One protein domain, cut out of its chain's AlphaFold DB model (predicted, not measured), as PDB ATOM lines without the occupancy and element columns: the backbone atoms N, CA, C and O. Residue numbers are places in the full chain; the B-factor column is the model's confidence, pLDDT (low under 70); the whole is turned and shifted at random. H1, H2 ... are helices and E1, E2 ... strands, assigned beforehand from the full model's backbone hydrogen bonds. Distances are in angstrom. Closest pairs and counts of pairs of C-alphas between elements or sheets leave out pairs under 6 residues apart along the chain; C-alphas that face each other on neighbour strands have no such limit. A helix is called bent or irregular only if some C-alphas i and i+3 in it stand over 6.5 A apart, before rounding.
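Overview. This is residues 6 to 23 and 32 to 197 of the 197 residues of an uncharacterized protein of Candidatus Azambacteria bacterium RIFCSPLOWO2_01_FULL_46_25 (UniProt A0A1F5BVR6). A twisted sheet of five strands makes the core, with the long helix H2 over one face, where the sheet curls round it, and H4 and H6 along the other face, with the short H3 between them. H1 lies slantwise over the sheet and packs on residues 127 to 128 of H6, while H7 and H8 lead away from the sheet and H8 makes one end of the longest axis. The printed part has 184 residues, with eight named helices and five named strands in the order H1 E1 H2 E2 H3 H4 E3 H5 H6 E4 E5 H7 H8. The sheet has the order E2 E1 E3 E4 E5 and is mixed, and the class is mixed, helices and strands. The whole is compact, with a radius of gyration of the C-alphas of 16.5 A and spans of 54 by 40 by 31 A.

Arrangement. H1, residues 6 to 16, touches H6, residues 127 to 144, at a steep tilt of 67 degrees, the same way; their closest C-alphas, those of Glu 7 and Pro 127, are 5.6 A apart. In the sheet E1, residues 34 to 38, is parallel to the edge strand E2, residues 65 to 69, with N 68 and O 36 within hydrogen-bond range at 2.8 A. E1 is also parallel to E3, residues 108 to 115, with N 37 and O 110 at 2.9 A. E3 is parallel to E4, residues 151 to 160, with N 109 and O 151 at 2.8 A. E4 and the edge strand E5, residues 163 to 169, form an antiparallel hairpin, with N 158 and O 165 at 2.8 A. The sheet curls round H2, residues 42 to 60, whose Phe 53 C-alpha is 6.7 A from that of Phe 65 in E2, their closest pair. H4, residues 90 to 103, runs along the strands over E1, at a height over the sheet of 9.6 A. H6, on the same face, runs along the strands over E3 and E4, at a height of 9.4 A. H3, residues 73 to 76, touches residues 130 to 137 of H6, closest at the C-alphas of Leu 75 and Ser 133, 5.7 A. There are three layers, helices on both faces of a sheet: H1, H4 and H6 on one face, H2 on the other. Two strand-helix-strand units, parallel neighbour strands with helices between, have right-handed crossovers: E1, H2, E2, and E3, H5 at residues 118 to 122 with H6, E4. E2, H3 with H4, E3 is a split unit with E1 between its strands, also right-handed. H5 is not on the sheet and touches no helix. H7, residues 171 to 181, and H8, residues 185 to 195, only just touch, with 3 pairs of C-alphas within 8 A, and only at the corner by their link; the closest are those of Tyr 181 and Ala 188, 4.6 A. Each O i to N i+4 pair is within hydrogen-bond range in H1, H4, H5, H7 and H8, against 11 of 15 in H2 and 12 of 14 in H6; H3 is too short for one.

Along the chain. H1 begins at C-alpha 6, (198.282, 264.504, 140.673). H2 is 25.5 A long and only just irregular, with C-alphas 43 and 46 6.7 A apart. H4 is 19.8 A, E3 23.3 A, H6 24.7 A and E4 29.3 A long. H8 ends at C-alpha 195, (205.681, 243.390, 143.807).

Size, cuts and confidence. The C-alphas farthest apart, those of His 61 and Arg 197, are 54.9 A apart. Residues 24 to 31 are not printed, and C-alphas 23 and 32 are 17.3 A apart across the cut. The link from H3 to H4, residues 77 to 89, is long. The mean pLDDT of the printed part is 89.3, and residues 196 to 197 are under 70.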
ATOM      1  N   GLU A   6     197.028 265.101 141.139       93.44
ATOM      2  CA  GLU A   6     198.282 264.504 140.673       93.44
ATOM      3  C   GLU A   6     199.469 264.878 141.575       93.44
ATOM      4  O   GLU A   6     200.248 264.007 141.948       93.44
ATOM      5  N   GLU A   7     199.588 266.145 141.989       94.88
ATOM      6  CA  GLU A   7     200.630 266.583 142.933       94.88
ATOM      7  C   GLU A   7     200.491 265.866 144.286       94.88
ATOM      8  O   GLU A   7     201.491 265.420 144.849       94.88
ATOM      9  N   GLN A   8     199.260 265.684 144.780       94.94
ATOM     10  CA  GLN A   8     198.987 264.915 146.001       94.94
ATOM     11  C   GLN A   8     199.361 263.437 145.851       94.94
ATOM     12  O   GLN A   8     199.881 262.834 146.790       94.94
ATOM     13  N   ALA A   9     199.083 262.834 144.691       93.75
ATOM     14  CA  ALA A   9     199.441 261.446 144.418       93.75
ATOM     15  C   ALA A   9     200.965 261.261 144.377       93.75
ATOM     16  O   ALA A   9     201.471 260.323 144.992       93.75
ATOM     17  N   VAL A  10     201.694 262.175 143.724       94.38
ATOM     18  CA  VAL A  10     203.167 262.172 143.715       94.38
ATOM     19  C   VAL A  10     203.726 262.352 145.116       94.38
ATOM     20  O   VAL A  10     204.598 261.584 145.510       94.38
ATOM     21  N   GLU A  11     203.226 263.324 145.882       94.81
ATOM     22  CA  GLU A  11     203.673 263.526 147.261       94.81
ATOM     23  C   GLU A  11     203.522 262.241 148.081       94.81
ATOM     24  O   GLU A  11     204.501 261.772 148.656       94.81
ATOM     25  N   LYS A  12     202.319 261.655 148.109       94.44
ATOM     26  CA  LYS A  12     202.037 260.447 148.897       94.44
ATOM     27  C   LYS A  12     202.907 259.268 148.477       94.44
ATOM     28  O   LYS A  12     203.407 258.560 149.343       94.44
ATOM     29  N   LEU A  13     203.087 259.078 147.171       93.94
ATOM     30  CA  LEU A  13     203.902 258.001 146.615       93.94
ATOM     31  C   LEU A  13     205.366 258.120 147.053       93.94
ATOM     32  O   LEU A  13     205.958 257.157 147.529       93.94
ATOM     33  N   LEU A  14     205.954 259.309 146.923       94.44
ATOM     34  CA  LEU A  14     207.353 259.522 147.298       94.44
ATOM     35  C   LEU A  14     207.553 259.445 148.813       94.44
ATOM     36  O   LEU A  14     208.592 258.970 149.269       94.44
ATOM     37  N   ASP A  15     206.565 259.890 149.587       94.75
ATOM     38  CA  ASP A  15     206.584 259.776 151.043       94.75
ATOM     39  C   ASP A  15     206.518 258.312 151.499       94.75
ATOM     40  O   ASP A  15     207.321 257.899 152.333       94.75
ATOM     41  N   SER A  16     205.635 257.494 150.904       94.81
ATOM     42  CA  SER A  16     205.536 256.061 151.227       94.81
ATOM     43  C   SER A  16     206.792 255.271 150.862       94.81
ATOM     44  O   SER A  16     207.102 254.278 151.513       94.81
ATOM     45  N   GLU A  17     207.531 255.735 149.856       94.19
ATOM     46  CA  GLU A  17     208.808 255.157 149.427       94.19
ATOM     47  C   GLU A  17     210.004 255.698 150.230       94.19
ATOM     48  O   GLU A  17     211.150 255.330 149.973       94.19
ATOM     49  N   GLY A  18     209.761 256.587 151.201       94.44
ATOM     50  CA  GLY A  18     210.801 257.162 152.049       94.44
ATOM     51  C   GLY A  18     211.745 258.121 151.320       94.44
ATOM     52  O   GLY A  18     212.862 258.331 151.784       94.44
ATOM     53  N   LEU A  19     211.322 258.696 150.189       95.75
ATOM     54  CA  LEU A  19     212.133 259.606 149.365       95.75
ATOM     55  C   LEU A  19     212.026 261.073 149.797       95.75
ATOM     56  O   LEU A  19     212.839 261.902 149.382       95.75
ATOM     57  N   LEU A  20     211.015 261.405 150.603       94.62
ATOM     58  CA  LEU A  20     210.814 262.737 151.162       94.62
ATOM     59  C   LEU A  20     211.325 262.771 152.604       94.62
ATOM     60  O   LEU A  20     210.643 262.342 153.531       94.62
ATOM     61  N   HIS A  21     212.523 263.316 152.807       91.19
ATOM     62  CA  HIS A  21     213.077 263.497 154.147       91.19
ATOM     63  C   HIS A  21     212.830 264.922 154.616       91.19
ATOM     64  O   HIS A  21     213.319 265.856 153.984       91.19
ATOM     65  N   ASP A  22     212.108 265.108 155.716       85.88
ATOM     66  CA  ASP A  22     211.881 266.448 156.256       85.88
ATOM     67  C   ASP A  22     213.211 267.163 156.487       85.88
ATOM     68  O   ASP A  22     214.170 266.601 157.023       85.88
ATOM     69  N   MET A  23     213.273 268.414 156.037       76.25
ATOM     70  CA  MET A  23     214.443 269.249 156.221       76.25
ATOM     71  C   MET A  23     214.645 269.491 157.717       76.25
ATOM     72  O   MET A  23     213.934 270.283 158.339       76.25
ATOM     73  N   GLU A  32     228.921 276.765 155.800       71.75
ATOM     74  CA  GLU A  32     229.293 278.099 155.331       71.75
ATOM     75  C   GLU A  32     228.326 278.582 154.236       71.75
ATOM     76  O   GLU A  32     227.578 277.785 153.664       71.75
ATOM     77  N   ASP A  33     228.354 279.891 153.982       87.12
ATOM     78  CA  ASP A  33     227.620 280.671 152.979       87.12
ATOM     79  C   ASP A  33     226.895 279.854 151.889       87.12
ATOM     80  O   ASP A  33     227.502 279.139 151.080       87.12
ATOM     81  N   VAL A  34     225.563 279.991 151.864       89.38
ATOM     82  CA  VAL A  34     224.644 279.184 151.049       89.38
ATOM     83  C   VAL A  34     223.955 280.053 149.998       89.38
ATOM     84  O   VAL A  34     223.324 281.060 150.330       89.38
ATOM     85  N   PHE A  35     224.017 279.646 148.728       93.75
ATOM     86  CA  PHE A  35     223.143 280.204 147.696       93.75
ATOM     87  C   PHE A  35     221.893 279.341 147.532       93.75
ATOM     88  O   PHE A  35     221.942 278.113 147.649       93.75
ATOM     89  N   VAL A  36     220.758 279.976 147.248       93.62
ATOM     90  CA  VAL A  36     219.468 279.290 147.132       93.62
ATOM     91  C   VAL A  36     218.795 279.657 145.825       93.62
ATOM     92  O   VAL A  36     218.356 280.790 145.640       93.62
ATOM     93  N   VAL A  37     218.680 278.683 144.929       95.88
ATOM     94  CA  VAL A  37     217.954 278.835 143.668       95.88
ATOM     95  C   VAL A  37     216.511 278.415 143.894       95.88
ATOM     96  O   VAL A  37     216.239 277.281 144.292       95.88
ATOM     97  N   CYS A  38     215.578 279.335 143.663       94.44
ATOM     98  CA  CYS A  38     214.166 279.120 143.971       94.44
ATOM     99  C   CYS A  38     213.238 279.966 143.088       94.44
ATOM    100  O   CYS A  38     213.665 280.870 142.367       94.44
ATOM    101  N   CYS A  39     211.943 279.659 143.144       93.88
ATOM    102  CA  CYS A  39     210.899 280.475 142.532       93.88
ATOM    103  C   CYS A  39     210.552 281.674 143.442       93.88
ATOM    104  O   CYS A  39     210.423 281.479 144.653       93.88
ATOM    105  N   PRO A  40     210.330 282.892 142.903       91.88
ATOM    106  CA  PRO A  40     209.929 284.065 143.683       91.88
ATOM    107  C   PRO A  40     208.454 284.052 144.126       91.88
ATOM    108  O   PRO A  40     207.950 285.094 144.538       91.88
ATOM    109  N   ASP A  41     207.726 282.929 144.030       89.94
ATOM    110  CA  ASP A  41     206.337 282.857 144.509       89.94
ATOM    111  C   ASP A  41     206.295 283.230 145.998       89.94
ATOM    112  O   ASP A  41     206.797 282.499 146.855       89.94
ATOM    113  N   GLY A  42     205.692 284.381 146.309       82.31
ATOM    114  CA  GLY A  42     205.718 284.981 147.644       82.31
ATOM    115  C   GLY A  42     205.125 284.097 148.744       82.31
ATOM    116  O   GLY A  42     205.505 284.238 149.907       82.31
ATOM    117  N   ARG A  43     204.251 283.139 148.397       80.56
ATOM    118  CA  ARG A  43     203.707 282.160 149.358       80.56
ATOM    119  C   ARG A  43     204.765 281.177 149.838       80.56
ATOM    120  O   ARG A  43     204.666 280.675 150.957       80.56
ATOM    121  N   HIS A  44     205.746 280.906 148.985       80.81
ATOM    122  CA  HIS A  44     206.828 279.969 149.234       80.81
ATOM    123  C   HIS A  44     208.090 280.699 149.698       80.81
ATOM    124  O   HIS A  44     208.671 280.334 150.715       80.81
ATOM    125  N   PHE A  45     208.463 281.782 149.017       84.62
ATOM    126  CA  PHE A  45     209.737 282.464 149.209       84.62
ATOM    127  C   PHE A  45     209.920 283.027 150.625       84.62
ATOM    128  O   PHE A  45     210.885 282.688 151.306       84.62
ATOM    129  N   VAL A  46     208.983 283.850 151.110       81.06
ATOM    130  CA  VAL A  46     209.160 284.552 152.396       81.06
ATOM    131  C   VAL A  46     209.198 283.567 153.562       81.06
ATOM    132  O   VAL A  46     210.140 283.550 154.349       81.06
ATOM    133  N   ARG A  47     208.179 282.714 153.679       74.81
ATOM    134  CA  ARG A  47     208.019 281.862 154.865       74.81
ATOM    135  C   ARG A  47     208.940 280.651 154.880       74.81
ATOM    136  O   ARG A  47     209.295 280.201 155.962       74.81
ATOM    137  N   SER A  48     209.285 280.101 153.721       75.50
ATOM    138  CA  SER A  48     210.027 278.838 153.649       75.50
ATOM    139  C   SER A  48     211.491 279.014 153.299       75.50
ATOM    140  O   SER A  48     212.271 278.108 153.571       75.50
ATOM    141  N   ILE A  49     211.871 280.163 152.736       82.00
ATOM    142  CA  ILE A  49     213.266 280.478 152.444       82.00
ATOM    143  C   ILE A  49     213.738 281.604 153.359       82.00
ATOM    144  O   ILE A  49     214.572 281.370 154.225       82.00
ATOM    145  N   VAL A  50     213.177 282.808 153.235       84.31
ATOM    146  CA  VAL A  50     213.703 283.981 153.955       84.31
ATOM    147  C   VAL A  50     213.662 283.774 155.469       84.31
ATOM    148  O   VAL A  50     214.700 283.882 156.111       84.31
ATOM    149  N   ASN A  51     212.511 283.415 156.043       83.88
ATOM    150  CA  ASN A  51     212.375 283.289 157.497       83.88
ATOM    151  C   ASN A  51     213.347 282.258 158.111       83.88
ATOM    152  O   ASN A  51     214.065 282.634 159.036       83.88
ATOM    153  N   PRO A  52     213.464 281.011 157.605       80.00
ATOM    154  CA  PRO A  52     214.440 280.060 158.137       80.00
ATOM    155  C   PRO A  52     215.885 280.552 158.053       80.00
ATOM    156  O   PRO A  52     216.627 280.416 159.023       80.00
ATOM    157  N   PHE A  53     216.292 281.152 156.929       80.94
ATOM    158  CA  PHE A  53     217.654 281.670 156.782       80.94
ATOM    159  C   PHE A  53     217.914 282.884 157.687       80.94
ATOM    160  O   PHE A  53     219.005 282.994 158.244       80.94
ATOM    161  N   MET A  54     216.911 283.740 157.914       83.31
ATOM    162  CA  MET A  54     216.994 284.835 158.886       83.31
ATOM    163  C   MET A  54     217.121 284.311 160.322       83.31
ATOM    164  O   MET A  54     218.028 284.729 161.032       83.31
ATOM    165  N   GLU A  55     216.308 283.331 160.732       82.44
ATOM    166  CA  GLU A  55     216.430 282.698 162.058       82.44
ATOM    167  C   GLU A  55     217.806 282.047 162.268       82.44
ATOM    168  O   GLU A  55     218.352 282.036 163.373       82.44
ATOM    169  N   MET A  56     218.362 281.447 161.215       78.44
ATOM    170  CA  MET A  56     219.701 280.865 161.242       78.44
ATOM    171  C   MET A  56     220.783 281.940 161.367       78.44
ATOM    172  O   MET A  56     221.717 281.773 162.155       78.44
ATOM    173  N   TYR A  57     220.647 283.041 160.629       81.06
ATOM    174  CA  TYR A  57     221.543 284.188 160.722       81.06
ATOM    175  C   TYR A  57     221.520 284.807 162.122       81.06
ATOM    176  O   TYR A  57     222.581 285.018 162.703       81.06
ATOM    177  N   GLU A  58     220.339 285.023 162.700       82.88
ATOM    178  CA  GLU A  58     220.175 285.568 164.052       82.88
ATOM    179  C   GLU A  58     220.826 284.689 165.127       82.88
ATOM    180  O   GLU A  58     221.354 285.205 166.108       82.88
ATOM    181  N   LYS A  59     220.831 283.362 164.947       79.38
ATOM    182  CA  LYS A  59     221.439 282.424 165.905       79.38
ATOM    183  C   LYS A  59     222.951 282.294 165.757       79.38
ATOM    184  O   LYS A  59     223.646 282.116 166.754       79.38
ATOM    185  N   ALA A  60     223.453 282.290 164.524       75.94
ATOM    186  CA  ALA A  60     224.847 281.954 164.241       75.94
ATOM    187  C   ALA A  60     225.728 283.173 163.938       75.94
ATOM    188  O   ALA A  60     226.949 283.056 164.027       75.94
ATOM    189  N   HIS A  61     225.137 284.302 163.526       74.75
ATOM    190  CA  HIS A  61     225.803 285.516 163.024       74.75
ATOM    191  C   HIS A  61     226.886 285.264 161.959       74.75
ATOM    192  O   HIS A  61     227.815 286.053 161.803       74.75
ATOM    193  N   LYS A  62     226.798 284.138 161.242       71.75
ATOM    194  CA  LYS A  62     227.866 283.652 160.355       71.75
ATOM    195  C   LYS A  62     227.398 283.167 158.992       71.75
ATOM    196  O   LYS A  62     228.222 283.063 158.099       71.75
ATOM    197  N   ILE A  63     226.117 282.848 158.827       75.94
ATOM    198  CA  ILE A  63     225.612 282.286 157.570       75.94
ATOM    199  C   ILE A  63     225.275 283.430 156.621       75.94
ATOM    200  O   ILE A  63     224.337 284.177 156.894       75.94
ATOM    201  N   GLN A  64     225.986 283.558 155.501       80.12
ATOM    202  CA  GLN A  64     225.518 284.403 154.406       80.12
ATOM    203  C   GLN A  64     224.535 283.624 153.535       80.12
ATOM    204  O   GLN A  64     224.772 282.481 153.138       80.12
ATOM    205  N   PHE A  65     223.405 284.256 153.247       86.31
ATOM    206  CA  PHE A  65     222.347 283.710 152.411       86.31
ATOM    207  C   PHE A  65     222.258 284.523 151.119       86.31
ATOM    208  O   PHE A  65     222.061 285.738 151.161       86.31
ATOM    209  N   HIS A  66     222.381 283.849 149.974       91.88
ATOM    210  CA  HIS A  66     222.263 284.469 148.653       91.88
ATOM    211  C   HIS A  66     221.092 283.873 147.866       91.88
ATOM    212  O   HIS A  66     221.246 282.834 147.215       91.88
ATOM    213  N   PRO A  67     219.901 284.490 147.927       92.62
ATOM    214  CA  PRO A  67     218.778 284.058 147.112       92.62
ATOM    215  C   PRO A  67     219.037 284.391 145.642       92.62
ATOM    216  O   PRO A  67     219.318 285.537 145.299       92.62
ATOM    217  N   ILE A  68     218.845 283.406 144.768       95.38
ATOM    218  CA  ILE A  68     218.856 283.552 143.310       95.38
ATOM    219  C   ILE A  68     217.444 283.218 142.793       95.38
ATOM    220  O   ILE A  68     217.176 282.082 142.383       95.38
ATOM    221  N   PRO A  69     216.487 284.162 142.880       93.62
ATOM    222  CA  PRO A  69     215.116 283.920 142.455       93.62
ATOM    223  C   PRO A  69     214.945 284.086 140.937       93.62
ATOM    224  O   PRO A  69     215.345 285.098 140.358       93.62
ATOM    225  N   ARG A  70     214.265 283.133 140.291       92.12
ATOM    226  CA  ARG A  70     213.812 283.231 138.887       92.12
ATOM    227  C   ARG A  70     212.399 282.667 138.747       92.12
ATOM    228  O   ARG A  70     212.054 281.719 139.444       92.12
ATOM    229  N   HIS A  71     211.563 283.216 137.865       89.44
ATOM    230  CA  HIS A  71     210.238 282.636 137.598       89.44
ATOM    231  C   HIS A  71     210.387 281.217 137.032       89.44
ATOM    232  O   HIS A  71     211.026 281.035 136.007       89.44
ATOM    233  N   GLY A  72     209.834 280.213 137.720       89.69
ATOM    234  CA  GLY A  72     210.089 278.792 137.428       89.69
ATOM    235  C   GLY A  72     211.216 278.175 138.269       89.69
ATOM    236  O   GLY A  72     211.318 276.957 138.361       89.69
ATOM    237  N   GLY A  73     212.015 278.991 138.957       92.38
ATOM    238  CA  GLY A  73     213.039 278.544 139.896       92.38
ATOM    239  C   GLY A  73     214.040 277.589 139.257       92.38
ATOM    240  O   GLY A  73     214.599 277.874 138.198       92.38
ATOM    241  N   THR A  74     214.264 276.441 139.898       94.75
ATOM    242  CA  THR A  74     215.252 275.464 139.418       94.75
ATOM    243  C   THR A  74     214.800 274.694 138.182       94.75
ATOM    244  O   THR A  74     215.644 274.098 137.522       94.75
ATOM    245  N   LEU A  75     213.520 274.777 137.794       95.31
ATOM    246  CA  LEU A  75     213.041 274.218 136.523       95.31
ATOM    247  C   LEU A  75     213.782 274.811 135.323       95.31
ATOM    248  O   LEU A  75     213.854 274.166 134.290       95.31
ATOM    249  N   LEU A  76     214.326 276.024 135.441       95.31
ATOM    250  CA  LEU A  76     215.098 276.671 134.379       95.31
ATOM    251  C   LEU A  76     216.521 276.118 134.238       95.31
ATOM    252  O   LEU A  76     217.192 276.414 133.259       95.31
ATOM    253  N   LEU A  77     217.009 275.352 135.215       94.75
ATOM    254  CA  LEU A  77     218.334 274.735 135.151       94.75
ATOM    255  C   LEU A  77     218.332 273.428 134.358       94.75
ATOM    256  O   LEU A  77     219.385 273.018 133.869       94.75
ATOM    257  N   ASP A  78     217.173 272.788 134.221       92.12
ATOM    258  CA  ASP A  78     217.001 271.631 133.353       92.12
ATOM    259  C   ASP A  78     216.918 272.095 131.893       92.12
ATOM    260  O   ASP A  78     215.952 272.738 131.494       92.12
ATOM    261  N   GLU A  79     217.937 271.766 131.094       86.75
ATOM    262  CA  GLU A  79     218.042 272.143 129.674       86.75
ATOM    263  C   GLU A  79     216.887 271.603 128.817       86.75
ATOM    264  O   GLU A  79     216.631 272.120 127.731       86.75
ATOM    265  N   CYS A  80     216.184 270.575 129.294       84.56
ATOM    266  CA  CYS A  80     215.023 269.995 128.625       84.56
ATOM    267  C   CYS A  80     213.691 270.576 129.126       84.56
ATOM    268  O   CYS A  80     212.624 270.134 128.701       84.56
ATOM    269  N   SER A  81     213.732 271.551 130.035       90.88
ATOM    270  CA  SER A  81     212.537 272.154 130.606       90.88
ATOM    271  C   SER A  81     211.757 272.953 129.563       90.88
ATOM    272  O   SER A  81     212.331 273.822 128.900       90.88
ATOM    273  N   PRO A  82     210.425 272.771 129.466       90.88
ATOM    274  CA  PRO A  82     209.597 273.559 128.555       90.88
ATOM    275  C   PRO A  82     209.488 275.034 128.974       90.88
ATOM    276  O   PRO A  82     208.908 275.833 128.244       90.88
ATOM    277  N   LEU A  83     210.035 275.410 130.138       91.69
ATOM    278  CA  LEU A  83     210.123 276.800 130.587       91.69
ATOM    279  C   LEU A  83     211.301 277.550 129.939       91.69
ATOM    280  O   LEU A  83     211.370 278.774 130.051       91.69
ATOM    281  N   ILE A  84     212.225 276.853 129.267       90.25
ATOM    282  CA  ILE A  84     213.283 277.489 128.478       90.25
ATOM    283  C   ILE A  84     212.691 277.876 127.121       90.25
ATOM    284  O   ILE A  84     212.636 277.083 126.182       90.25
ATOM    285  N   LEU A  85     212.206 279.114 127.036       86.94
ATOM    286  CA  LEU A  85     211.571 279.625 125.827       86.94
ATOM    287  C   LEU A  85     212.600 279.845 124.698       86.94
ATOM    288  O   LEU A  85     213.703 280.339 124.958       86.94
ATOM    289  N   PRO A  86     212.256 279.547 123.430       84.38
ATOM    290  CA  PRO A  86     213.153 279.771 122.299       84.38
ATOM    291  C   PRO A  86     213.649 281.220 122.218       84.38
ATOM    292  O   PRO A  86     212.857 282.159 122.253       84.38
ATOM    293  N   GLY A  87     214.964 281.404 122.087       80.94
ATOM    294  CA  GLY A  87     215.591 282.730 122.009       80.94
ATOM    295  C   GLY A  87     215.866 283.399 123.360       80.94
ATOM    296  O   GLY A  87     216.463 284.473 123.380       80.94
ATOM    297  N   HIS A  88     215.502 282.766 124.478       82.19
ATOM    298  CA  HIS A  88     215.835 283.239 125.821       82.19
ATOM    299  C   HIS A  88     217.079 282.521 126.367       82.19
ATOM    300  O   HIS A  88     217.274 281.329 126.146       82.19
ATOM    301  N   THR A  89     217.926 283.249 127.098       82.44
ATOM    302  CA  THR A  89     219.164 282.740 127.726       82.44
ATOM    303  C   THR A  89     219.002 282.450 129.212       82.44
ATOM    304  O   THR A  89     219.991 282.312 129.924       82.44
ATOM    305  N   THR A  90     217.765 282.371 129.704       85.12
ATOM    306  CA  THR A  90     217.464 282.379 131.141       85.12
ATOM    307  C   THR A  90     218.146 281.243 131.905       85.12
ATOM    308  O   THR A  90     218.558 281.436 133.046       85.12
ATOM    309  N   ASP A  91     218.312 280.080 131.282       90.81
ATOM    310  CA  ASP A  91     219.024 278.946 131.863       90.81
ATOM    311  C   ASP A  91     220.535 279.228 132.007       90.81
ATOM    312  O   ASP A  91     221.125 278.971 133.058       90.81
ATOM    313  N   LYS A  92     221.154 279.824 130.979       92.88
ATOM    314  CA  LYS A  92     222.568 280.228 130.970       92.88
ATOM    315  C   LYS A  92     222.832 281.367 131.944       92.88
ATOM    316  O   LYS A  92     223.822 281.320 132.668       92.88
ATOM    317  N   ASP A  93     221.939 282.351 131.997       93.88
ATOM    318  CA  ASP A  93     222.025 283.476 132.929       93.88
ATOM    319  C   ASP A  93     221.951 282.974 134.376       93.88
ATOM    320  O   ASP A  93     222.762 283.363 135.215       93.88
ATOM    321  N   LEU A  94     221.058 282.019 134.653       95.50
ATOM    322  CA  LEU A  94     220.950 281.399 135.970       95.50
ATOM    323  C   LEU A  94     222.205 280.592 136.349       95.50
ATOM    324  O   LEU A  94     222.658 280.651 137.492       95.50
ATOM    325  N   ILE A  95     222.822 279.876 135.404       96.44
ATOM    326  CA  ILE A  95     224.127 279.236 135.635       96.44
ATOM    327  C   ILE A  95     225.225 280.273 135.909       96.44
ATOM    328  O   ILE A  95     226.072 280.048 136.778       96.44
ATOM    329  N   CYS A  96     225.229 281.406 135.205       96.62
ATOM    330  CA  CYS A  96     226.170 282.497 135.456       96.62
ATOM    331  C   CYS A  96     226.016 283.064 136.873       96.62
ATOM    332  O   CYS A  96     227.030 283.257 137.547       96.62
ATOM    333  N   ASP A  97     224.785 283.244 137.359       97.00
ATOM    334  CA  ASP A  97     224.518 283.674 138.737       97.00
ATOM    335  C   ASP A  97     225.087 282.676 139.759       97.00
ATOM    336  O   ASP A  97     225.753 283.065 140.718       97.00
ATOM    337  N   ILE A  98     224.903 281.371 139.524       97.06
ATOM    338  CA  ILE A  98     225.463 280.313 140.380       97.06
ATOM    339  C   ILE A  98     226.995 280.355 140.370       97.06
ATOM    340  O   ILE A  98     227.620 280.321 141.431       97.06
ATOM    341  N   LYS A  99     227.626 280.472 139.194       97.00
ATOM    342  CA  LYS A  99     229.089 280.608 139.082       97.00
ATOM    343  C   LYS A  99     229.595 281.853 139.809       97.00
ATOM    344  O   LYS A  99     230.643 281.800 140.452       97.00
ATOM    345  N   PHE A 100     228.854 282.957 139.739       96.69
ATOM    346  CA  PHE A 100     229.181 284.180 140.461       96.69
ATOM    347  C   PHE A 100     229.086 283.982 141.977       96.69
ATOM    348  O   PHE A 100     230.014 284.367 142.687       96.69
ATOM    349  N   ALA A 101     228.041 283.323 142.483       95.56
ATOM    350  CA  ALA A 101     227.944 282.972 143.899       95.56
ATOM    351  C   ALA A 101     229.145 282.116 144.339       95.56
ATOM    352  O   ALA A 101     229.857 282.473 145.272       95.56
ATOM    353  N   VAL A 102     229.472 281.049 143.607       95.06
ATOM    354  CA  VAL A 102     230.633 280.192 143.921       95.06
ATOM    355  C   VAL A 102     231.941 280.991 143.949       95.06
ATOM    356  O   VAL A 102     232.739 280.844 144.876       95.06
ATOM    357  N   LYS A 103     232.150 281.887 142.974       95.38
ATOM    358  CA  LYS A 103     233.323 282.775 142.920       95.38
ATOM    359  C   LYS A 103     233.417 283.709 144.134       95.38
ATOM    360  O   LYS A 103     234.525 284.032 144.551       95.38
ATOM    361  N   ASN A 104     232.284 284.114 144.705       93.56
ATOM    362  CA  ASN A 104     232.218 284.942 145.914       93.56
ATOM    363  C   ASN A 104     232.303 284.135 147.220       93.56
ATOM    364  O   ASN A 104     232.100 284.695 148.291       93.56
ATOM    365  N   GLY A 105     232.627 282.842 147.150       91.31
ATOM    366  CA  GLY A 105     232.953 282.039 148.328       91.31
ATOM    367  C   GLY A 105     231.831 281.142 148.837       91.31
ATOM    368  O   GLY A 105     232.086 280.365 149.751       91.31
ATOM    369  N   TYR A 106     230.646 281.156 148.219       91.75
ATOM    370  CA  TYR A 106     229.531 280.301 148.630       91.75
ATOM    371  C   TYR A 106     229.868 278.819 148.412       91.75
ATOM    372  O   TYR A 106     230.183 278.396 147.295       91.75
ATOM    373  N   LYS A 107     229.813 278.018 149.483       90.06
ATOM    374  CA  LYS A 107     230.272 276.612 149.501       90.06
ATOM    375  C   LYS A 107     229.148 275.591 149.392       90.06
ATOM    376  O   LYS A 107     229.402 274.393 149.215       90.06
ATOM    377  N   ALA A 108     227.903 276.044 149.487       91.38
ATOM    378  CA  ALA A 108     226.734 275.191 149.364       91.38
ATOM    379  C   ALA A 108     225.643 275.832 148.500       91.38
ATOM    380  O   ALA A 108     225.396 277.033 148.561       91.38
ATOM    381  N   GLY A 109     224.977 274.990 147.713       93.00
ATOM    382  CA  GLY A 109     223.824 275.327 146.896       93.00
ATOM    383  C   GLY A 109     222.582 274.571 147.348       93.00
ATOM    384  O   GLY A 109     222.614 273.352 147.542       93.00
ATOM    385  N   CYS A 110     221.478 275.294 147.478       93.19
ATOM    386  CA  CYS A 110     220.156 274.747 147.736       93.19
ATOM    387  C   CYS A 110     219.286 274.943 146.490       93.19
ATOM    388  O   CYS A 110     219.053 276.073 146.062       93.19
ATOM    389  N   LEU A 111     218.834 273.844 145.893       95.75
ATOM    390  CA  LEU A 111     217.935 273.848 144.746       95.75
ATOM    391  C   LEU A 111     216.531 273.528 145.236       95.75
ATOM    392  O   LEU A 111     216.327 272.460 145.808       95.75
ATOM    393  N   ILE A 112     215.580 274.438 145.030       94.81
ATOM    394  CA  ILE A 112     214.225 274.292 145.558       94.81
ATOM    395  C   ILE A 112     213.202 274.422 144.437       94.81
ATOM    396  O   ILE A 112     213.048 275.486 143.830       94.81
ATOM    397  N   ASN A 113     212.452 273.344 144.232       95.88
ATOM    398  CA  ASN A 113     211.180 273.372 143.521       95.88
ATOM    399  C   ASN A 113     210.033 273.277 144.519       95.88
ATOM    400  O   ASN A 113     210.234 272.941 145.687       95.88
ATOM    401  N   HIS A 114     208.821 273.592 144.069       95.19
ATOM    402  CA  HIS A 114     207.670 273.592 144.954       95.19
ATOM    403  C   HIS A 114     206.397 273.070 144.299       95.19
ATOM    404  O   HIS A 114     206.199 273.230 143.096       95.19
ATOM    405  N   PHE A 115     205.514 272.507 145.123       94.88
ATOM    406  CA  PHE A 115     204.110 272.302 144.808       94.88
ATOM    407  C   PHE A 115     203.219 273.192 145.685       94.88
ATOM    408  O   PHE A 115     203.487 273.353 146.880       94.88
ATOM    409  N   PRO A 116     202.134 273.729 145.119       94.19
ATOM    410  CA  PRO A 116     201.872 273.800 143.683       94.19
ATOM    411  C   PRO A 116     202.755 274.867 143.014       94.19
ATOM    412  O   PRO A 116     203.101 275.864 143.647       94.19
ATOM    413  N   CYS A 117     203.090 274.697 141.732       94.25
ATOM    414  CA  CYS A 117     203.836 275.696 140.953       94.25
ATOM    415  C   CYS A 117     203.017 276.165 139.746       94.25
ATOM    416  O   CYS A 117     202.733 275.374 138.848       94.25
ATOM    417  N   SER A 118     202.656 277.454 139.700       93.38
ATOM    418  CA  SER A 118     201.875 278.005 138.582       93.38
ATOM    419  C   SER A 118     202.633 277.907 137.260       93.38
ATOM    420  O   SER A 118     202.094 277.371 136.305       93.38
ATOM    421  N   MET A 119     203.911 278.300 137.237       93.62
ATOM    422  CA  MET A 119     204.743 278.248 136.028       93.62
ATOM    423  C   MET A 119     204.819 276.844 135.429       93.62
ATOM    424  O   MET A 119     204.751 276.684 134.212       93.62
ATOM    425  N   ALA A 120     204.946 275.831 136.285       94.94
ATOM    426  CA  ALA A 120     204.982 274.442 135.862       94.94
ATOM    427  C   ALA A 120     203.636 274.009 135.259       94.94
ATOM    428  O   ALA A 120     203.613 273.424 134.180       94.94
ATOM    429  N   ARG A 121     202.517 274.359 135.908       94.81
ATOM    430  CA  ARG A 121     201.162 274.071 135.410       94.81
ATOM    431  C   ARG A 121     200.876 274.770 134.079       94.81
ATOM    432  O   ARG A 121     200.389 274.121 133.162       94.81
ATOM    433  N   ASP A 122     201.246 276.042 133.949       94.56
ATOM    434  CA  ASP A 122     201.037 276.840 132.732       94.56
ATOM    435  C   ASP A 122     201.781 276.254 131.519       94.56
ATOM    436  O   ASP A 122     201.329 276.384 130.384       94.56
ATOM    437  N   HIS A 123     202.895 275.554 131.760       94.62
ATOM    438  CA  HIS A 123     203.694 274.875 130.733       94.62
ATOM    439  C   HIS A 123     203.468 273.354 130.700       94.62
ATOM    440  O   HIS A 123     204.257 272.627 130.099       94.62
ATOM    441  N   ASN A 124     202.397 272.858 131.335       93.75
ATOM    442  CA  ASN A 124     202.037 271.436 131.395       93.75
ATOM    443  C   ASN A 124     203.172 270.516 131.888       93.75
ATOM    444  O   ASN A 124     203.276 269.353 131.488       93.75
ATOM    445  N   VAL A 125     204.035 271.020 132.773       94.50
ATOM    446  CA  VAL A 125     205.066 270.213 133.422       94.50
ATOM    447  C   VAL A 125     204.394 269.314 134.449       94.50
ATOM    448  O   VAL A 125     203.808 269.782 135.425       94.50
ATOM    449  N   ARG A 126     204.503 268.003 134.233       93.56
ATOM    450  CA  ARG A 126     203.965 267.010 135.162       93.56
ATOM    451  C   ARG A 126     204.675 267.078 136.517       93.56
ATOM    452  O   ARG A 126     205.889 267.288 136.542       93.56
ATOM    453  N   PRO A 127     203.981 266.814 137.638       94.44
ATOM    454  CA  PRO A 127     204.572 266.927 138.971       94.44
ATOM    455  C   PRO A 127     205.842 266.092 139.163       94.44
ATOM    456  O   PRO A 127     206.793 266.547 139.789       94.44
ATOM    457  N   LEU A 128     205.915 264.902 138.565       93.56
ATOM    458  CA  LEU A 128     207.113 264.068 138.664       93.56
ATOM    459  C   LEU A 128     208.322 264.679 137.928       93.56
ATOM    460  O   LEU A 128     209.426 264.674 138.466       93.56
ATOM    461  N   HIS A 129     208.094 265.325 136.776       93.62
ATOM    462  CA  HIS A 129     209.141 266.044 136.035       93.62
ATOM    463  C   HIS A 129     209.658 267.270 136.791       93.62
ATOM    464  O   HIS A 129     210.817 267.652 136.642       93.62
ATOM    465  N   ILE A 130     208.836 267.878 137.654       95.38
ATOM    466  CA  ILE A 130     209.304 268.951 138.541       95.38
ATOM    467  C   ILE A 130     210.403 268.419 139.473       95.38
ATOM    468  O   ILE A 130     211.351 269.137 139.778       95.38
ATOM    469  N   ILE A 131     210.338 267.158 139.891       95.69
ATOM    470  CA  ILE A 131     211.361 266.558 140.752       95.69
ATOM    471  C   ILE A 131     212.551 266.065 139.931       95.69
ATOM    472  O   ILE A 131     213.690 266.296 140.337       95.69
ATOM    473  N   ASP A 132     212.319 265.475 138.755       94.62
ATOM    474  CA  ASP A 132     213.406 265.114 137.830       94.62
ATOM    475  C   ASP A 132     214.285 266.324 137.512       94.62
ATOM    476  O   ASP A 132     215.513 266.238 137.568       94.62
ATOM    477  N   SER A 133     213.662 267.487 137.299       95.44
ATOM    478  CA  SER A 133     214.390 268.721 137.011       95.44
ATOM    479  C   SER A 133     215.354 269.125 138.135       95.44
ATOM    480  O   SER A 133     216.411 269.674 137.845       95.44
ATOM    481  N   LEU A 134     215.074 268.801 139.409       95.56
ATOM    482  CA  LEU A 134     216.023 269.038 140.507       95.56
ATOM    483  C   LEU A 134     217.278 268.175 140.353       95.56
ATOM    484  O   LEU A 134     218.389 268.631 140.637       95.56
ATOM    485  N   MET A 135     217.102 266.926 139.920       95.12
ATOM    486  CA  MET A 135     218.200 265.987 139.697       95.12
ATOM    487  C   MET A 135     219.029 266.417 138.493       95.12
ATOM    488  O   MET A 135     220.253 266.479 138.592       95.12
ATOM    489  N   HIS A 136     218.368 266.784 137.391       95.06
ATOM    490  CA  HIS A 136     219.017 267.315 136.194       95.06
ATOM    491  C   HIS A 136     219.754 268.623 136.481       95.06
ATOM    492  O   HIS A 136     220.901 268.781 136.071       95.06
ATOM    493  N   ALA A 137     219.150 269.531 137.248       95.38
ATOM    494  CA  ALA A 137     219.775 270.781 137.662       95.38
ATOM    495  C   ALA A 137     221.052 270.528 138.470       95.38
ATOM    496  O   ALA A 137     222.100 271.111 138.185       95.38
ATOM    497  N   LYS A 138     221.003 269.618 139.452       96.00
ATOM    498  CA  LYS A 138     222.197 269.233 140.209       96.00
ATOM    499  C   LYS A 138     223.247 268.591 139.310       96.00
ATOM    500  O   LYS A 138     224.416 268.946 139.417       96.00
ATOM    501  N   ASP A 139     222.858 267.665 138.437       95.50
ATOM    502  CA  ASP A 139     223.778 267.013 137.505       95.50
ATOM    503  C   ASP A 139     224.463 268.034 136.588       95.50
ATOM    504  O   ASP A 139     225.690 268.036 136.483       95.50
ATOM    505  N   ARG A 140     223.702 268.986 136.033       95.50
ATOM    506  CA  ARG A 140     224.230 270.095 135.233       95.50
ATOM    507  C   ARG A 140     225.260 270.903 136.013       95.50
ATOM    508  O   ARG A 140     226.386 271.040 135.544       95.50
ATOM    509  N   ILE A 141     224.922 271.375 137.215       95.88
ATOM    510  CA  ILE A 141     225.846 272.149 138.062       95.88
ATOM    511  C   ILE A 141     227.131 271.355 138.341       95.88
ATOM    512  O   ILE A 141     228.235 271.877 138.189       95.88
ATOM    513  N   LYS A 142     227.000 270.091 138.762       95.56
ATOM    514  CA  LYS A 142     228.131 269.282 139.238       95.56
ATOM    515  C   LYS A 142     229.007 268.749 138.108       95.56
ATOM    516  O   LYS A 142     230.223 268.742 138.263       95.56
ATOM    517  N   LYS A 143     228.404 268.263 137.022       94.69
ATOM    518  CA  LYS A 143     229.099 267.535 135.952       94.69
ATOM    519  C   LYS A 143     229.306 268.379 134.703       94.69
ATOM    520  O   LYS A 143     230.426 268.435 134.213       94.69
ATOM    521  N   LYS A 144     228.260 269.037 134.194       94.62
ATOM    522  CA  LYS A 144     228.345 269.794 132.929       94.62
ATOM    523  C   LYS A 144     229.079 271.121 133.103       94.62
ATOM    524  O   LYS A 144     229.949 271.453 132.309       94.62
ATOM    525  N   GLU A 145     228.766 271.850 134.168       95.69
ATOM    526  CA  GLU A 145     229.365 273.158 134.463       95.69
ATOM    527  C   GLU A 145     230.659 273.061 135.285       95.69
ATOM    528  O   GLU A 145     231.304 274.079 135.533       95.69
ATOM    529  N   GLY A 146     231.030 271.853 135.725       93.88
ATOM    530  CA  GLY A 146     232.266 271.591 136.466       93.88
ATOM    531  C   GLY A 146     232.310 272.181 137.877       93.88
ATOM    532  O   GLY A 146     233.391 272.354 138.432       93.88
ATOM    533  N   ILE A 147     231.164 272.498 138.489       95.06
ATOM    534  CA  ILE A 147     231.100 273.086 139.835       95.06
ATOM    535  C   ILE A 147     231.137 271.958 140.892       95.06
ATOM    536  O   ILE A 147     230.185 271.699 141.642       95.06
ATOM    537  N   SER A 148     232.253 271.222 140.931       91.88
ATOM    538  CA  SER A 148     232.438 270.011 141.747       91.88
ATOM    539  C   SER A 148     232.712 270.275 143.229       91.88
ATOM    540  O   SER A 148     232.431 269.402 144.051       91.88
ATOM    541  N   ASP A 149     233.133 271.482 143.592       88.81
ATOM    542  CA  ASP A 149     233.752 271.716 144.908       88.81
ATOM    543  C   ASP A 149     232.766 272.200 145.981       88.81
ATOM    544  O   ASP A 149     233.114 272.338 147.150       88.81
ATOM    545  N   ILE A 150     231.510 272.431 145.598       91.56
ATOM    546  CA  ILE A 150     230.427 272.817 146.511       91.56
ATOM    547  C   ILE A 150     229.509 271.637 146.831       91.56
ATOM    548  O   ILE A 150     229.313 270.731 146.013       91.56
ATOM    549  N   THR A 151     228.838 271.674 147.980       91.75
ATOM    550  CA  THR A 151     227.699 270.768 148.193       91.75
ATOM    551  C   THR A 151     226.466 271.299 147.467       91.75
ATOM    552  O   THR A 151     226.180 272.483 147.559       91.75
ATOM    553  N   VAL A 152     225.694 270.436 146.802       93.88
ATOM    554  CA  VAL A 152     224.388 270.807 146.228       93.88
ATOM    555  C   VAL A 152     223.314 269.858 146.749       93.88
ATOM    556  O   VAL A 152     223.433 268.637 146.589       93.88
ATOM    557  N   ALA A 153     222.278 270.415 147.369       93.25
ATOM    558  CA  ALA A 153     221.133 269.679 147.902       93.25
ATOM    559  C   ALA A 153     219.837 270.103 147.196       93.25
ATOM    560  O   ALA A 153     219.689 271.259 146.799       93.25
ATOM    561  N   CYS A 154     218.924 269.148 147.022       95.62
ATOM    562  CA  CYS A 154     217.685 269.306 146.264       95.62
ATOM    563  C   CYS A 154     216.491 269.183 147.202       95.62
ATOM    564  O   CYS A 154     216.363 268.179 147.900       95.62
ATOM    565  N   PHE A 155     215.604 270.165 147.199       94.44
ATOM    566  CA  PHE A 155     214.447 270.188 148.075       94.44
ATOM    567  C   PHE A 155     213.166 270.380 147.277       94.44
ATOM    568  O   PHE A 155     213.109 271.154 146.318       94.44
ATOM    569  N   LEU A 156     212.125 269.688 147.723       95.31
ATOM    570  CA  LEU A 156     210.761 269.911 147.291       95.31
ATOM    571  C   LEU A 156     209.997 270.566 148.433       95.31
ATOM    572  O   LEU A 156     209.834 269.997 149.512       95.31
ATOM    573  N   GLN A 157     209.525 271.777 148.187       93.69
ATOM    574  CA  GLN A 157     208.633 272.470 149.094       93.69
ATOM    575  C   GLN A 157     207.178 272.167 148.734       93.69
ATOM    576  O   GLN A 157     206.764 272.351 147.599       93.69
ATOM    577  N   ILE A 158     206.368 271.778 149.707       93.19
ATOM    578  CA  ILE A 158     204.962 271.438 149.511       93.19
ATOM    579  C   ILE A 158     204.103 272.358 150.375       93.19
ATOM    580  O   ILE A 158     204.315 272.488 151.583       93.19
ATOM    581  N   THR A 159     203.138 273.010 149.735       89.62
ATOM    582  CA  THR A 159     202.209 273.968 150.336       89.62
ATOM    583  C   THR A 159     200.784 273.546 150.012       89.62
ATOM    584  O   THR A 159     200.412 273.495 148.846       89.62
ATOM    585  N   ASP A 160     199.974 273.304 151.040       87.06
ATOM    586  CA  ASP A 160     198.574 272.899 150.890       87.06
ATOM    587  C   ASP A 160     197.718 273.560 151.980       87.06
ATOM    588  O   ASP A 160     197.878 273.259 153.164       87.06
ATOM    589  N   GLY A 161     196.893 274.552 151.628       84.50
ATOM    590  CA  GLY A 161     196.210 275.399 152.615       84.50
ATOM    591  C   GLY A 161     197.195 276.087 153.575       84.50
ATOM    592  O   GLY A 161     198.007 276.908 153.143       84.50
ATOM    593  N   GLU A 162     197.175 275.713 154.858       83.12
ATOM    594  CA  GLU A 162     198.144 276.139 155.891       83.12
ATOM    595  C   GLU A 162     199.326 275.167 156.068       83.12
ATOM    596  O   GLU A 162     200.359 275.532 156.631       83.12
ATOM    597  N   ARG A 163     199.228 273.933 155.552       85.31
ATOM    598  CA  ARG A 163     200.283 272.918 155.671       85.31
ATOM    599  C   ARG A 163     201.496 273.314 154.839       85.31
ATOM    600  O   ARG A 163     201.373 273.615 153.650       85.31
ATOM    601  N   ARG A 164     202.677 273.297 155.451       85.56
ATOM    602  CA  ARG A 164     203.956 273.569 154.785       85.56
ATOM    603  C   ARG A 164     204.948 272.476 155.140       85.56
ATOM    604  O   ARG A 164     205.138 272.181 156.315       85.56
ATOM    605  N   ARG A 165     205.589 271.914 154.124       88.81
ATOM    606  CA  ARG A 165     206.644 270.912 154.257       88.81
ATOM    607  C   ARG A 165     207.785 271.281 153.322       88.81
ATOM    608  O   ARG A 165     207.541 271.747 152.214       88.81
ATOM    609  N   ILE A 166     209.021 271.100 153.764       90.38
ATOM    610  CA  ILE A 166     210.198 271.181 152.897       90.38
ATOM    611  C   ILE A 166     210.925 269.863 153.069       90.38
ATOM    612  O   ILE A 166     211.373 269.551 154.172       90.38
ATOM    613  N   SER A 167     211.019 269.101 151.988       92.69
ATOM    614  CA  SER A 167     211.613 267.771 152.005       92.69
ATOM    615  C   SER A 167     212.888 267.764 151.181       92.69
ATOM    616  O   SER A 167     212.879 268.149 150.014       92.69
ATOM    617  N   HIS A 168     213.985 267.315 151.777       93.50
ATOM    618  CA  HIS A 168     215.197 266.955 151.061       93.50
ATOM    619  C   HIS A 168     214.953 265.680 150.253       93.50
ATOM    620  O   HIS A 168     214.467 264.677 150.781       93.50
ATOM    621  N   ILE A 169     215.339 265.722 148.980       95.00
ATOM    622  CA  ILE A 169     215.301 264.588 148.063       95.00
ATOM    623  C   ILE A 169     216.739 264.204 147.730       95.00
ATOM    624  O   ILE A 169     217.469 264.943 147.060       95.00
ATOM    625  N   ARG A 170     217.157 263.026 148.195       93.88
ATOM    626  CA  ARG A 170     218.483 262.481 147.897       93.88
ATOM    627  C   ARG A 170     218.526 261.989 146.460       93.88
ATOM    628  O   ARG A 170     217.768 261.108 146.066       93.88
ATOM    629  N   CYS A 171     219.456 262.534 145.682       93.19
ATOM    630  CA  CYS A 171     219.499 262.258 144.249       93.19
ATOM    631  C   CYS A 171     219.788 260.795 143.915       93.19
ATOM    632  O   CYS A 171     219.193 260.270 142.985       93.19
ATOM    633  N   SER A 172     220.666 260.127 144.667       93.94
ATOM    634  CA  SER A 172     220.943 258.696 144.482       93.94
ATOM    635  C   SER A 172     219.684 257.850 144.640       93.94
ATOM    636  O   SER A 172     219.411 256.976 143.818       93.94
ATOM    637  N   ASP A 173     218.916 258.144 145.683       95.12
ATOM    638  CA  ASP A 173     217.785 257.334 146.118       95.12
ATOM    639  C   ASP A 173     216.627 257.541 145.139       95.12
ATOM    640  O   ASP A 173     216.064 256.577 144.619       95.12
ATOM    641  N   PHE A 174     216.367 258.801 144.776       95.44
ATOM    642  CA  PHE A 174     215.358 259.147 143.782       95.44
ATOM    643  C   PHE A 174     215.690 258.602 142.387       95.44
ATOM    644  O   PHE A 174     214.822 258.011 141.756       95.44
ATOM    645  N   LEU A 175     216.930 258.728 141.901       93.69
ATOM    646  CA  LEU A 175     217.306 258.187 140.586       93.69
ATOM    647  C   LEU A 175     217.225 256.655 140.552       93.69
ATOM    648  O   LEU A 175     216.763 256.088 139.563       93.69
ATOM    649  N   SER A 176     217.611 255.981 141.641       93.75
ATOM    650  CA  SER A 176     217.461 254.524 141.769       93.75
ATOM    651  C   SER A 176     215.990 254.110 141.779       93.75
ATOM    652  O   SER A 176     215.617 253.094 141.196       93.75
ATOM    653  N   TRP A 177     215.129 254.903 142.418       93.94
ATOM    654  CA  TRP A 177     213.686 254.711 142.368       93.94
ATOM    655  C   TRP A 177     213.127 254.933 140.952       93.94
ATOM    656  O   TRP A 177     212.456 254.043 140.430       93.94
ATOM    657  N   ARG A 178     213.477 256.036 140.275       91.38
ATOM    658  CA  ARG A 178     213.038 256.325 138.895       91.38
ATOM    659  C   ARG A 178     213.446 255.230 137.914       91.38
ATOM    660  O   ARG A 178     212.628 254.821 137.098       91.38
ATOM    661  N   ALA A 179     214.667 254.708 138.029       90.62
ATOM    662  CA  ALA A 179     215.155 253.626 137.175       90.62
ATOM    663  C   ALA A 179     214.359 252.317 137.337       90.62
ATOM    664  O   ALA A 179     214.264 251.548 136.384       90.62
ATOM    665  N   ARG A 180     213.784 252.061 138.521       87.62
ATOM    666  CA  ARG A 180     212.926 250.892 138.760       87.62
ATOM    667  C   ARG A 180     211.529 251.097 138.185       87.62
ATOM    668  O   ARG A 180     211.052 250.242 137.452       87.62
ATOM    669  N   TYR A 181     210.910 252.235 138.492       85.44
ATOM    670  CA  TYR A 181     209.473 252.442 138.304       85.44
ATOM    671  C   TYR A 181     209.080 253.187 137.014       85.44
ATOM    672  O   TYR A 181     207.899 253.248 136.668       85.44
ATOM    673  N   GLY A 182     210.056 253.705 136.262       80.94
ATOM    674  CA  GLY A 182     209.836 254.366 134.975       80.94
ATOM    675  C   GLY A 182     209.179 255.742 135.097       80.94
ATOM    676  O   GLY A 182     209.099 256.316 136.181       80.94
ATOM    677  N   ASP A 183     208.715 256.285 133.966       76.00
ATOM    678  CA  ASP A 183     208.419 257.717 133.808       76.00
ATOM    679  C   ASP A 183     207.056 258.179 134.342       76.00
ATOM    680  O   ASP A 183     206.834 259.383 134.479       76.00
ATOM    681  N   THR A 184     206.143 257.266 134.682       76.88
ATOM    682  CA  THR A 184     204.759 257.623 135.032       76.88
ATOM    683  C   THR A 184     204.364 257.178 136.433       76.88
ATOM    684  O   THR A 184     204.757 256.113 136.899       76.88
ATOM    685  N   ILE A 185     203.509 257.975 137.080       75.38
ATOM    686  CA  ILE A 185     202.911 257.640 138.382       75.38
ATOM    687  C   ILE A 185     202.117 256.332 138.284       75.38
ATOM    688  O   ILE A 185     202.210 255.494 139.170       75.38
ATOM    689  N   HIS A 186     201.368 256.138 137.194       76.38
ATOM    690  CA  HIS A 186     200.594 254.915 136.964       76.38
ATOM    691  C   HIS A 186     201.505 253.692 136.840       76.38
ATOM    692  O   HIS A 186     201.276 252.709 137.534       76.38
ATOM    693  N   GLY A 187     202.579 253.784 136.050       74.50
ATOM    694  CA  GLY A 187     203.567 252.710 135.940       74.50
ATOM    695  C   GLY A 187     204.221 252.379 137.282       74.50
ATOM    696  O   GLY A 187     204.369 251.205 137.612       74.50
ATOM    697  N   ALA A 188     204.524 253.395 138.099       75.62
ATOM    698  CA  ALA A 188     205.045 253.182 139.445       75.62
ATOM    699  C   ALA A 188     204.040 252.450 140.348       75.62
ATOM    700  O   ALA A 188     204.384 251.440 140.958       75.62
ATOM    701  N   LEU A 189     202.784 252.904 140.382       77.25
ATOM    702  CA  LEU A 189     201.726 252.282 141.185       77.25
ATOM    703  C   LEU A 189     201.425 250.839 140.741       77.25
ATOM    704  O   LEU A 189     201.252 249.964 141.588       77.25
ATOM    705  N   GLU A 190     201.393 250.570 139.434       78.12
ATOM    706  CA  GLU A 190     201.168 249.228 138.879       78.12
ATOM    707  C   GLU A 190     202.295 248.255 139.245       78.12
ATOM    708  O   GLU A 190     202.031 247.125 139.663       78.12
ATOM    709  N   GLN A 191     203.551 248.693 139.138       72.50
ATOM    710  CA  GLN A 191     204.706 247.875 139.510       72.50
ATOM    711  C   GLN A 191     204.802 247.637 141.022       72.50
ATOM    712  O   GLN A 191     205.177 246.551 141.462       72.50
ATOM    713  N   MET A 192     204.433 248.620 141.845       75.50
ATOM    714  CA  MET A 192     204.357 248.414 143.292       75.50
ATOM    715  C   MET A 192     203.291 247.372 143.643       75.50
ATOM    716  O   MET A 192     203.556 246.455 144.422       75.50
ATOM    717  N   ALA A 193     202.115 247.449 143.017       74.06
ATOM    718  CA  ALA A 193     201.038 246.490 143.233       74.06
ATOM    719  C   ALA A 193     201.399 245.059 142.790       74.06
ATOM    720  O   ALA A 193     200.911 244.098 143.389       74.06
ATOM    721  N   SER A 194     202.244 244.898 141.765       73.69
ATOM    722  CA  SER A 194     202.714 243.581 141.322       73.69
ATOM    723  C   SER A 194     203.795 242.991 142.233       73.69
ATOM    724  O   SER A 194     203.830 241.778 142.391       73.69
ATOM    725  N   SER A 195     204.619 243.825 142.881       70.25
ATOM    726  CA  SER A 195     205.681 243.390 143.807       70.25
ATOM    727  C   SER A 195     205.187 242.862 145.164       70.25
ATOM    728  O   SER A 195     205.949 242.246 145.904       70.25
ATOM    729  N   LEU A 196     203.915 243.110 145.492       66.75
ATOM    730  CA  LEU A 196     203.259 242.682 146.732       66.75
ATOM    731  C   LEU A 196     202.507 241.342 146.602       66.75
ATOM    732  O   LEU A 196     201.832 240.937 147.549       66.75
ATOM    733  N   ARG A 197     202.574 240.685 145.439       57.69
ATOM    734  CA  ARG A 197     201.968 239.370 145.173       57.69
ATOM    735  C   ARG A 197     203.034 238.287 145.120       57.69
ATOM    736  O   ARG A 197     202.720 237.174 145.588       57.69
TER     737      ARG A 197